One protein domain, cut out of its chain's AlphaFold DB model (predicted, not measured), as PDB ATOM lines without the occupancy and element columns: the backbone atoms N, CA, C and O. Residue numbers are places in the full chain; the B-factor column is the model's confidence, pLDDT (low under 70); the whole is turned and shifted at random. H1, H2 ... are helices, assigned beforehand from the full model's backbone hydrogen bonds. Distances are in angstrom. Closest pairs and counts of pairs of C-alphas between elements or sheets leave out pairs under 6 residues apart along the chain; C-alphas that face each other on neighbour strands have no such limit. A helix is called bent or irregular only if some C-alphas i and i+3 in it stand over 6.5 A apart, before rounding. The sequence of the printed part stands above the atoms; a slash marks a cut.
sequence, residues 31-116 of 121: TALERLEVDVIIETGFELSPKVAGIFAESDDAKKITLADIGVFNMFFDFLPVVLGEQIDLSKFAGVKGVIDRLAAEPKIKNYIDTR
ATOM      1  N   THR A  31     198.441 235.893 226.379       92.94
ATOM      2  CA  THR A  31     199.752 236.300 226.904       92.94
ATOM      3  C   THR A  31     200.856 235.282 226.609       92.94
ATOM      4  O   THR A  31     200.613 234.125 226.270       92.94
ATOM      5  N   ALA A  32     202.118 235.712 226.739       92.69
ATOM      6  CA  ALA A  32     203.266 234.815 226.589       92.69
ATOM      7  C   ALA A  32     203.277 233.689 227.639       92.69
ATOM      8  O   ALA A  32     203.720 232.585 227.333       92.69
ATOM      9  N   LEU A  33     202.777 233.963 228.851       90.31
ATOM     10  CA  LEU A  33     202.679 232.969 229.918       90.31
ATOM     11  C   LEU A  33     201.613 231.915 229.596       90.31
ATOM     12  O   LEU A  33     201.921 230.731 229.629       90.31
ATOM     13  N   GLU A  34     200.418 232.334 229.175       86.31
ATOM     14  CA  GLU A  34     199.347 231.404 228.778       86.31
ATOM     15  C   GLU A  34     199.770 230.496 227.613       86.31
ATOM     16  O   GLU A  34     199.500 229.298 227.615       86.31
ATOM     17  N   ARG A  35     200.490 231.043 226.624       92.62
ATOM     18  CA  ARG A  35     201.042 230.255 225.504       92.62
ATOM     19  C   ARG A  35     202.041 229.204 225.977       92.62
ATOM     20  O   ARG A  35     202.007 228.073 225.497       92.62
ATOM     21  N   LEU A  36     202.911 229.569 226.922       90.12
ATOM     22  CA  LEU A  36     203.875 228.644 227.518       90.12
ATOM     23  C   LEU A  36     203.163 227.515 228.271       90.12
ATOM     24  O   LEU A  36     203.550 226.360 228.133       90.12
ATOM     25  N   GLU A  37     202.122 227.829 229.037       86.19
ATOM     26  CA  GLU A  37     201.323 226.830 229.757       86.19
ATOM     27  C   GLU A  37     200.637 225.854 228.791       86.19
ATOM     28  O   GLU A  37     200.693 224.638 228.991       86.19
ATOM     29  N   VAL A  38     200.073 226.367 227.690       87.44
ATOM     30  CA  VAL A  38     199.509 225.541 226.613       87.44
ATOM     31  C   VAL A  38     200.567 224.617 226.006       87.44
ATOM     32  O   VAL A  38     200.314 223.423 225.837       87.44
ATOM     33  N   ASP A  39     201.758 225.138 225.707       89.38
ATOM     34  CA  ASP A  39     202.855 224.339 225.157       89.38
ATOM     35  C   ASP A  39     203.320 223.248 226.119       89.38
ATOM     36  O   ASP A  39     203.499 222.106 225.698       89.38
ATOM     37  N   VAL A  40     203.464 223.570 227.408       83.69
ATOM     38  CA  VAL A  40     203.829 222.592 228.437       83.69
ATOM     39  C   VAL A  40     202.831 221.443 228.447       83.69
ATOM     40  O   VAL A  40     203.262 220.294 228.453       83.69
ATOM     41  N   ILE A  41     201.522 221.707 228.392       81.62
ATOM     42  CA  ILE A  41     200.503 220.646 228.384       81.62
ATOM     43  C   ILE A  41     200.607 219.777 227.129       81.62
ATOM     44  O   ILE A  41     200.565 218.550 227.235       81.62
ATOM     45  N   ILE A  42     200.763 220.389 225.951       82.88
ATOM     46  CA  ILE A  42     200.862 219.659 224.679       82.88
ATOM     47  C   ILE A  42     202.081 218.740 224.681       82.88
ATOM     48  O   ILE A  42     201.933 217.549 224.417       82.88
ATOM     49  N   GLU A  43     203.264 219.265 225.006       82.38
ATOM     50  CA  GLU A  43     204.505 218.481 225.000       82.38
ATOM     51  C   GLU A  43     204.486 217.410 226.106       82.38
ATOM     52  O   GLU A  43     204.823 216.253 225.870       82.38
ATOM     53  N   THR A  44     203.956 217.744 227.287       73.12
ATOM     54  CA  THR A  44     203.783 216.796 228.401       73.12
ATOM     55  C   THR A  44     202.820 215.656 228.047       73.12
ATOM     56  O   THR A  44     203.030 214.514 228.460       73.12
ATOM     57  N   GLY A  45     201.784 215.932 227.248       67.31
ATOM     58  CA  GLY A  45     200.887 214.911 226.705       67.31
ATOM     59  C   GLY A  45     201.608 213.884 225.827       67.31
ATOM     60  O   GLY A  45     201.209 212.723 225.813       67.31
ATOM     61  N   PHE A  46     202.690 214.272 225.144       62.38
ATOM     62  CA  PHE A  46     203.528 213.351 224.371       62.38
ATOM     63  C   PHE A  46     204.568 212.608 225.227       62.38
ATOM     64  O   PHE A  46     204.984 211.515 224.849       62.38
ATOM     65  N   GLU A  47     204.968 213.157 226.378       67.19
ATOM     66  CA  GLU A  47     205.994 212.569 227.257       67.19
ATOM     67  C   GLU A  47     205.455 211.642 228.366       67.19
ATOM     68  O   GLU A  47     206.246 210.940 228.992       67.19
ATOM     69  N   LEU A  48     204.140 211.646 228.634       59.12
ATOM     70  CA  LEU A  48     203.411 210.844 229.639       59.12
ATOM     71  C   LEU A  48     204.270 210.232 230.772       59.12
ATOM     72  O   LEU A  48     204.506 209.025 230.842       59.12
ATOM     73  N   SER A  49     204.651 211.082 231.735       50.84
ATOM     74  CA  SER A  49     205.042 210.671 233.094       50.84
ATOM     75  C   SER A  49     203.839 210.771 234.053       50.84
ATOM     76  O   SER A  49     202.948 211.591 233.833       50.84
ATOM     77  N   PRO A  50     203.795 210.045 235.185       49.84
ATOM     78  CA  PRO A  50     202.687 210.122 236.151       49.84
ATOM     79  C   PRO A  50     202.412 211.521 236.752       49.84
ATOM     80  O   PRO A  50     201.414 211.698 237.444       49.84
ATOM     81  N   LYS A  51     203.247 212.537 236.481       45.31
ATOM     82  CA  LYS A  51     203.044 213.929 236.924       45.31
ATOM     83  C   LYS A  51     201.982 214.698 236.120       45.31
ATOM     84  O   LYS A  51     201.481 215.702 236.616       45.31
ATOM     85  N   VAL A  52     201.604 214.222 234.925       50.69
ATOM     86  CA  VAL A  52     200.628 214.887 234.028       50.69
ATOM     87  C   VAL A  52     199.243 215.044 234.678       50.69
ATOM     88  O   VAL A  52     198.546 216.026 234.433       50.69
ATOM     89  N   ALA A  53     198.853 214.121 235.565       50.28
ATOM     90  CA  ALA A  53     197.553 214.145 236.239       50.28
ATOM     91  C   ALA A  53     197.322 215.405 237.101       50.28
ATOM     92  O   ALA A  53     196.173 215.781 237.320       50.28
ATOM     93  N   GLY A  54     198.392 216.066 237.562       49.78
ATOM     94  CA  GLY A  54     198.305 217.270 238.393       49.78
ATOM     95  C   GLY A  54     197.946 218.550 237.635       49.78
ATOM     96  O   GLY A  54     197.480 219.487 238.266       49.78
ATOM     97  N   ILE A  55     198.120 218.597 236.308       54.69
ATOM     98  CA  ILE A  55     197.846 219.807 235.507       54.69
ATOM     99  C   ILE A  55     196.343 219.950 235.189       54.69
ATOM    100  O   ILE A  55     195.848 221.047 234.970       54.69
ATOM    101  N   PHE A  56     195.591 218.845 235.213       51.38
ATOM    102  CA  PHE A  56     194.135 218.837 234.993       51.38
ATOM    103  C   PHE A  56     193.317 219.053 236.271       51.38
ATOM    104  O   PHE A  56     192.085 219.047 236.221       51.38
ATOM    105  N   ALA A  57     193.987 219.205 237.415       48.94
ATOM    106  CA  ALA A  57     193.362 219.618 238.654       48.94
ATOM    107  C   ALA A  57     193.388 221.151 238.706       48.94
ATOM    108  O   ALA A  57     194.437 221.741 238.916       48.94
ATOM    109  N   GLU A  58     192.211 221.751 238.526       51.31
ATOM    110  CA  GLU A  58     191.899 223.162 238.800       51.31
ATOM    111  C   GLU A  58     192.313 224.192 237.730       51.31
ATOM    112  O   GLU A  58     193.432 224.687 237.673       51.31
ATOM    113  N   SER A  59     191.326 224.626 236.939       46.47
ATOM    114  CA  SER A  59     191.216 226.034 236.543       46.47
ATOM    115  C   SER A  59     189.738 226.440 236.471       46.47
ATOM    116  O   SER A  59     188.910 225.740 235.885       46.47
ATOM    117  N   ASP A  60     189.400 227.570 237.096       46.88
ATOM    118  CA  ASP A  60     188.041 228.141 237.134       46.88
ATOM    119  C   ASP A  60     187.606 228.752 235.783       46.88
ATOM    120  O   ASP A  60     186.424 229.029 235.568       46.88
ATOM    121  N   ASP A  61     188.527 228.868 234.819       48.56
ATOM    122  CA  ASP A  61     188.276 229.311 233.438       48.56
ATOM    123  C   ASP A  61     187.784 228.182 232.512       48.56
ATOM    124  O   ASP A  61     187.947 228.209 231.289       48.56
ATOM    125  N   ALA A  62     187.082 227.197 233.082       55.28
ATOM    126  CA  ALA A  62     186.581 225.983 232.432       55.28
ATOM    127  C   ALA A  62     185.635 226.201 231.222       55.28
ATOM    128  O   ALA A  62     185.090 225.234 230.680       55.28
ATOM    129  N   LYS A  63     185.416 227.439 230.767       61.75
ATOM    130  CA  LYS A  63     184.562 227.783 229.621       61.75
ATOM    131  C   LYS A  63     185.329 228.111 228.339       61.75
ATOM    132  O   LYS A  63     184.746 227.960 227.267       61.75
ATOM    133  N   LYS A  64     186.592 228.549 228.406       78.94
ATOM    134  CA  LYS A  64     187.378 228.878 227.203       78.94
ATOM    135  C   LYS A  64     188.133 227.629 226.748       78.94
ATOM    136  O   LYS A  64     188.926 227.078 227.499       78.94
ATOM    137  N   ILE A  65     187.853 227.165 225.532       86.19
ATOM    138  CA  ILE A  65     188.608 226.070 224.907       86.19
ATOM    139  C   ILE A  65     189.967 226.621 224.468       86.19
ATOM    140  O   ILE A  65     190.031 227.698 223.881       86.19
ATOM    141  N   THR A  66     191.036 225.879 224.726       88.06
ATOM    142  CA  THR A  66     192.410 226.180 224.307       88.06
ATOM    143  C   THR A  66     192.987 225.041 223.465       88.06
ATOM    144  O   THR A  66     192.416 223.951 223.372       88.06
ATOM    145  N   LEU A  67     194.155 225.257 222.855       85.62
ATOM    146  CA  LEU A  67     194.860 224.197 222.134       85.62
ATOM    147  C   LEU A  67     195.278 223.047 223.063       85.62
ATOM    148  O   LEU A  67     195.312 221.904 222.613       85.62
ATOM    149  N   ALA A  68     195.536 223.318 224.345       85.12
ATOM    150  CA  ALA A  68     195.813 222.277 225.328       85.12
ATOM    151  C   ALA A  68     194.619 221.318 225.467       85.12
ATOM    152  O   ALA A  68     194.797 220.103 225.391       85.12
ATOM    153  N   ASP A  69     193.396 221.851 225.553       87.69
ATOM    154  CA  ASP A  69     192.178 221.037 225.606       87.69
ATOM    155  C   ASP A  69     192.009 220.189 224.342       87.69
ATOM    156  O   ASP A  69     191.708 219.000 224.428       87.69
ATOM    157  N   ILE A  70     192.237 220.782 223.164       88.69
ATOM    158  CA  ILE A  70     192.146 220.085 221.870       88.69
ATOM    159  C   ILE A  70     193.217 218.990 221.763       88.69
ATOM    160  O   ILE A  70     192.936 217.900 221.264       88.69
ATOM    161  N   GLY A  71     194.436 219.258 222.235       87.00
ATOM    162  CA  GLY A  71     195.536 218.295 222.248       87.00
ATOM    163  C   GLY A  71     195.227 217.093 223.137       87.00
ATOM    164  O   GLY A  71     195.373 215.951 222.705       87.00
ATOM    165  N   VAL A  72     194.714 217.346 224.342       87.00
ATOM    166  CA  VAL A  72     194.272 216.308 225.286       87.00
ATOM    167  C   VAL A  72     193.093 215.532 224.723       87.00
ATOM    168  O   VAL A  72     193.074 214.304 224.798       87.00
ATOM    169  N   PHE A  73     192.149 216.228 224.088       89.44
ATOM    170  CA  PHE A  73     191.039 215.595 223.396       89.44
ATOM    171  C   PHE A  73     191.523 214.621 222.332       89.44
ATOM    172  O   PHE A  73     191.187 213.446 222.389       89.44
ATOM    173  N   ASN A  74     192.375 215.070 221.413       87.81
ATOM    174  CA  ASN A  74     192.921 214.215 220.363       87.81
ATOM    175  C   ASN A  74     193.689 213.016 220.949       87.81
ATOM    176  O   ASN A  74     193.461 211.880 220.539       87.81
ATOM    177  N   MET A  75     194.529 213.246 221.961       85.75
ATOM    178  CA  MET A  75     195.318 212.194 222.604       85.75
ATOM    179  C   MET A  75     194.439 211.069 223.170       85.75
ATOM    180  O   MET A  75     194.672 209.900 222.870       85.75
ATOM    181  N   PHE A  76     193.428 211.405 223.975       86.25
ATOM    182  CA  PHE A  76     192.647 210.413 224.724       86.25
ATOM    183  C   PHE A  76     191.376 209.943 224.014       86.25
ATOM    184  O   PHE A  76     190.920 208.836 224.284       86.25
ATOM    185  N   PHE A  77     190.802 210.755 223.126       86.25
ATOM    186  CA  PHE A  77     189.593 210.401 222.380       86.25
ATOM    187  C   PHE A  77     189.910 209.631 221.092       86.25
ATOM    188  O   PHE A  77     189.154 208.736 220.719       86.25
ATOM    189  N   ASP A  78     191.015 209.968 220.417       85.06
ATOM    190  CA  ASP A  78     191.358 209.418 219.102       85.06
ATOM    191  C   ASP A  78     192.660 208.611 219.121       85.06
ATOM    192  O   ASP A  78     192.656 207.417 218.832       85.06
ATOM    193  N   PHE A  79     193.785 209.247 219.451       83.19
ATOM    194  CA  PHE A  79     195.111 208.679 219.210       83.19
ATOM    195  C   PHE A  79     195.404 207.441 220.061       83.19
ATOM    196  O   PHE A  79     195.716 206.384 219.513       83.19
ATOM    197  N   LEU A  80     195.304 207.546 221.389       82.69
ATOM    198  CA  LEU A  80     195.607 206.421 222.268       82.69
ATOM    199  C   LEU A  80     194.634 205.253 222.078       82.69
ATOM    200  O   LEU A  80     195.130 204.132 221.978       82.69
ATOM    201  N   PRO A  81     193.304 205.450 221.954       84.94
ATOM    202  CA  PRO A  81     192.410 204.334 221.664       84.94
ATOM    203  C   PRO A  81     192.739 203.604 220.363       84.94
ATOM    204  O   PRO A  81     192.640 202.382 220.298       84.94
ATOM    205  N   VAL A  82     193.178 204.335 219.336       82.00
ATOM    206  CA  VAL A  82     193.651 203.736 218.084       82.00
ATOM    207  C   VAL A  82     194.940 202.939 218.293       82.00
ATOM    208  O   VAL A  82     195.035 201.805 217.836       82.00
ATOM    209  N   VAL A  83     195.931 203.504 218.986       80.12
ATOM    210  CA  VAL A  83     197.227 202.840 219.219       80.12
ATOM    211  C   VAL A  83     197.086 201.604 220.111       80.12
ATOM    212  O   VAL A  83     197.779 200.613 219.897       80.12
ATOM    213  N   LEU A  84     196.205 201.659 221.110       81.25
ATOM    214  CA  LEU A  84     195.979 200.579 222.071       81.25
ATOM    215  C   LEU A  84     194.953 199.546 221.580       81.25
ATOM    216  O   LEU A  84     194.904 198.443 222.114       81.25
ATOM    217  N   GLY A  85     194.141 199.884 220.575       81.88
ATOM    218  CA  GLY A  85     193.058 199.033 220.073       81.88
ATOM    219  C   GLY A  85     191.847 198.935 221.011       81.88
ATOM    220  O   GLY A  85     190.920 198.172 220.743       81.88
ATOM    221  N   GLU A  86     191.830 199.700 222.102       83.50
ATOM    222  CA  GLU A  86     190.755 199.726 223.088       83.50
ATOM    223  C   GLU A  86     190.541 201.134 223.649       83.50
ATOM    224  O   GLU A  86     191.445 201.967 223.666       83.50
ATOM    225  N   GLN A  87     189.328 201.408 224.125       80.81
ATOM    226  CA  GLN A  87     189.022 202.680 224.773       80.81
ATOM    227  C   GLN A  87     189.645 202.740 226.167       80.81
ATOM    228  O   GLN A  87     189.539 201.796 226.948       80.81
ATOM    229  N   ILE A  88     190.246 203.882 226.499       82.25
ATOM    230  CA  ILE A  88     190.822 204.102 227.825       82.25
ATOM    231  C   ILE A  88     189.697 204.391 228.822       82.25
ATOM    232  O   ILE A  88     188.905 205.315 228.630       82.25
ATOM    233  N   ASP A  89     189.666 203.651 229.932       84.62
ATOM    234  CA  ASP A  89     188.794 203.984 231.058       84.62
ATOM    235  C   ASP A  89     189.313 205.225 231.804       84.62
ATOM    236  O   ASP A  89     190.279 205.179 232.570       84.62
ATOM    237  N   LEU A  90     188.634 206.352 231.591       84.19
ATOM    238  CA  LEU A  90     188.934 207.628 232.238       84.19
ATOM    239  C   LEU A  90     188.165 207.845 233.550       84.19
ATOM    240  O   LEU A  90     188.222 208.941 234.109       84.19
ATOM    241  N   SER A  91     187.467 206.834 234.080       82.12
ATOM    242  CA  SER A  91     186.673 206.942 235.317       82.12
ATOM    243  C   SER A  91     187.475 207.456 236.518       82.12
ATOM    244  O   SER A  91     186.940 208.175 237.362       82.12
ATOM    245  N   LYS A  92     188.775 207.144 236.574       81.06
ATOM    246  CA  LYS A  92     189.695 207.582 237.638       81.06
ATOM    247  C   LYS A  92     190.336 208.949 237.381       81.06
ATOM    248  O   LYS A  92     190.962 209.498 238.282       81.06
ATOM    249  N   PHE A  93     190.178 209.506 236.182       82.19
ATOM    250  CA  PHE A  93     190.792 210.763 235.750       82.19
ATOM    251  C   PHE A  93     189.712 211.812 235.475       82.19
ATOM    252  O   PHE A  93     189.551 212.272 234.347       82.19
ATOM    253  N   ALA A  94     188.958 212.189 236.512       81.88
ATOM    254  CA  ALA A  94     187.781 213.054 236.384       81.88
ATOM    255  C   ALA A  94     188.058 214.381 235.648       81.88
ATOM    256  O   ALA A  94     187.226 214.804 234.849       81.88
ATOM    257  N   GLY A  95     189.231 214.997 235.854       81.19
ATOM    258  CA  GLY A  95     189.639 216.212 235.134       81.19
ATOM    259  C   GLY A  95     189.786 215.984 233.627       81.19
ATOM    260  O   GLY A  95     189.163 216.681 232.830       81.19
ATOM    261  N   VAL A  96     190.526 214.942 233.229       81.19
ATOM    262  CA  VAL A  96     190.692 214.565 231.813       81.19
ATOM    263  C   VAL A  96     189.344 214.184 231.208       81.19
ATOM    264  O   VAL A  96     188.976 214.702 230.159       81.19
ATOM    265  N   LYS A  97     188.558 213.350 231.898       85.31
ATOM    266  CA  LYS A  97     187.214 212.968 231.456       85.31
ATOM    267  C   LYS A  97     186.323 214.196 231.230       85.31
ATOM    268  O   LYS A  97     185.645 214.267 230.211       85.31
ATOM    269  N   GLY A  98     186.357 215.171 232.138       85.56
ATOM    270  CA  GLY A  98     185.596 216.414 232.013       85.56
ATOM    271  C   GLY A  98     185.981 217.230 230.777       85.56
ATOM    272  O   GLY A  98     185.098 217.713 230.068       85.56
ATOM    273  N   VAL A  99     187.279 217.333 230.467       86.19
ATOM    274  CA  VAL A  99     187.761 217.983 229.233       86.19
ATOM    275  C   VAL A  99     187.234 217.252 227.997       86.19
ATOM    276  O   VAL A  99     186.719 217.903 227.086       86.19
ATOM    277  N   ILE A 100     187.307 215.916 227.986       89.06
ATOM    278  CA  ILE A 100     186.830 215.087 226.871       89.06
ATOM    279  C   ILE A 100     185.331 215.272 226.644       89.06
ATOM    280  O   ILE A 100     184.917 215.597 225.532       89.06
ATOM    281  N   ASP A 101     184.525 215.118 227.695       90.06
ATOM    282  CA  ASP A 101     183.069 215.245 227.619       90.06
ATOM    283  C   ASP A 101     182.663 216.647 227.131       90.06
ATOM    284  O   ASP A 101     181.802 216.784 226.259       90.06
ATOM    285  N   ARG A 102     183.314 217.697 227.654       89.44
ATOM    286  CA  ARG A 102     183.047 219.093 227.276       89.44
ATOM    287  C   ARG A 102     183.347 219.347 225.799       89.44
ATOM    288  O   ARG A 102     182.515 219.930 225.110       89.44
ATOM    289  N   LEU A 103     184.510 218.921 225.301       90.69
ATOM    290  CA  LEU A 103     184.883 219.139 223.899       90.69
ATOM    291  C   LEU A 103     184.058 218.268 222.945       90.69
ATOM    292  O   LEU A 103     183.676 218.746 221.881       90.69
ATOM    293  N   ALA A 104     183.706 217.038 223.331       90.44
ATOM    294  CA  ALA A 104     182.799 216.193 222.550       90.44
ATOM    295  C   ALA A 104     181.390 216.802 222.416       90.44
ATOM    296  O   ALA A 104     180.695 216.536 221.431       90.44
ATOM    297  N   ALA A 105     180.963 217.610 223.392       90.81
ATOM    298  CA  ALA A 105     179.672 218.290 223.389       90.81
ATOM    299  C   ALA A 105     179.666 219.622 222.615       90.81
ATOM    300  O   ALA A 105     178.588 220.106 222.266       90.81
ATOM    301  N   GLU A 106     180.828 220.215 222.324       91.25
ATOM    302  CA  GLU A 106     180.902 221.499 221.620       91.25
ATOM    303  C   GLU A 106     180.387 221.365 220.172       91.25
ATOM    304  O   GLU A 106     180.939 220.555 219.419       91.25
ATOM    305  N   PRO A 107     179.374 222.140 219.716       93.81
ATOM    306  CA  PRO A 107     178.689 221.876 218.451       93.81
ATOM    307  C   PRO A 107     179.593 221.781 217.223       93.81
ATOM    308  O   PRO A 107     179.364 220.925 216.368       93.81
ATOM    309  N   LYS A 108     180.638 222.615 217.125       92.06
ATOM    310  CA  LYS A 108     181.579 222.557 215.993       92.06
ATOM    311  C   LYS A 108     182.386 221.256 215.986       92.06
ATOM    312  O   LYS A 108     182.550 220.647 214.929       92.06
ATOM    313  N   ILE A 109     182.856 220.827 217.158       91.75
ATOM    314  CA  ILE A 109     183.636 219.597 217.328       91.75
ATOM    315  C   ILE A 109     182.733 218.384 217.108       91.75
ATOM    316  O   ILE A 109     183.070 217.506 216.314       91.75
ATOM    317  N   LYS A 110     181.548 218.372 217.726       93.75
ATOM    318  CA  LYS A 110     180.558 217.311 217.552       93.75
ATOM    319  C   LYS A 110     180.190 217.117 216.082       93.75
ATOM    320  O   LYS A 110     180.242 215.997 215.583       93.75
ATOM    321  N   ASN A 111     179.875 218.202 215.373       95.50
ATOM    322  CA  ASN A 111     179.532 218.134 213.954       95.50
ATOM    323  C   ASN A 111     180.676 217.539 213.117       95.50
ATOM    324  O   ASN A 111     180.437 216.714 212.237       95.50
ATOM    325  N   TYR A 112     181.930 217.900 213.411       93.50
ATOM    326  CA  TYR A 112     183.084 217.283 212.760       93.50
ATOM    327  C   TYR A 112     183.211 215.785 213.091       93.50
ATOM    328  O   TYR A 112     183.408 214.984 212.185       93.50
ATOM    329  N   ILE A 113     183.047 215.372 214.351       91.75
ATOM    330  CA  ILE A 113     183.129 213.956 214.764       91.75
ATOM    331  C   ILE A 113     182.033 213.100 214.108       91.75
ATOM    332  O   ILE A 113     182.276 211.944 213.733       91.75
ATOM    333  N   ASP A 114     180.832 213.658 213.971       92.69
ATOM    334  CA  ASP A 114     179.691 212.983 213.354       92.69
ATOM    335  C   ASP A 114     179.890 212.802 211.842       92.69
ATOM    336  O   ASP A 114     179.510 211.768 211.291       92.69
ATOM    337  N   THR A 115     180.514 213.781 211.177       94.94
ATOM    338  CA  THR A 115     180.665 213.810 209.711       94.94
ATOM    339  C   THR A 115     182.004 213.280 209.199       94.94
ATOM    340  O   THR A 115     182.093 212.899 208.030       94.94
ATOM    341  N   ARG A 116     183.050 213.227 210.037       92.00
ATOM    342  CA  ARG A 116     184.370 212.729 209.623       92.00
ATOM    343  C   ARG A 116     184.314 211.235 209.268       92.00
ATOM    344  O   ARG A 116     183.577 210.482 209.914       92.00
TER     345      ARG A 116
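What this domain is: This is residues 31 to 116 of the 121 residues of the protein "Putative glutathione S-transferase-like" of Stichopus japonicus (UniProt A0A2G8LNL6). Two long helices, H1 and H3, lie side by side and run the same way, overlapping along part of their lengths; H4 crosses H3, and H5 turns off at a corner from the end of H4. The short H2 follows H1, and the unnamed residues 55 to 66 lead from it to H3. The printed part has 86 residues, with five named helices in the order H1 to H5 and no named strand: all helix. It is compact, with a radius of gyration of the C-alphas of 13.0 A, and spans 35 by 29 by 20 A.

How they stand to each other: H1, residues 32 to 47, is close to but not clearly touching H2, residues 50 to 54; their closest C-alphas, Thr 44 and Val 52, are 6.7 A apart. With residues 38 to 45 alone, H1 touches H3, residues 67 to 84, at a shallow tilt of 6 degrees, the same way; the closest C-alphas, Val 38 and Ala 68, are 5.1 A apart. With residues 69 to 77 alone, H3 touches H4, residues 94 to 105, about perpendicular at 83 degrees; the closest C-alphas, Phe 73 and Ile 100, are 5.5 A apart. H4 and H5, residues 107 to 115, only just touch, only at the corner, with 3 pairs of C-alphas within 8 A, the closest Ala 104 and Lys 110 at 5.6 A. H1 and H4 are apart. Every O i to N i+4 pair is within hydrogen-bond range in H1, H4 and H5; H3 has 11 of 14, and H2 has 0 of 1, with 1 of 2 O i to N i+3 pairs.

Where its parts are: H1 begins at C-alpha 32 (203.266, 234.815, 226.589) and is 22.4 A long. H3, 23.6 A long, has a kink of 26 degrees near residue 74 and is irregular, C-alphas 77 and 80 being 7.2 A apart; H2 is only just irregular, C-alphas 50 and 53 being 6.52 A apart. H4 is 16.2 A long, and H5 ends at C-alpha 115 (180.665, 213.810, 209.711).

The domain as a whole: The C-alphas farthest apart, Thr 31 and Gly 85, are 38.5 A apart. Residues 81 to 86, of which 81 to 84 belong to H3, stand free. The printed part has no cut, and the link from H2 to H3 is long. Residues 45 to 63 have pLDDT under 70.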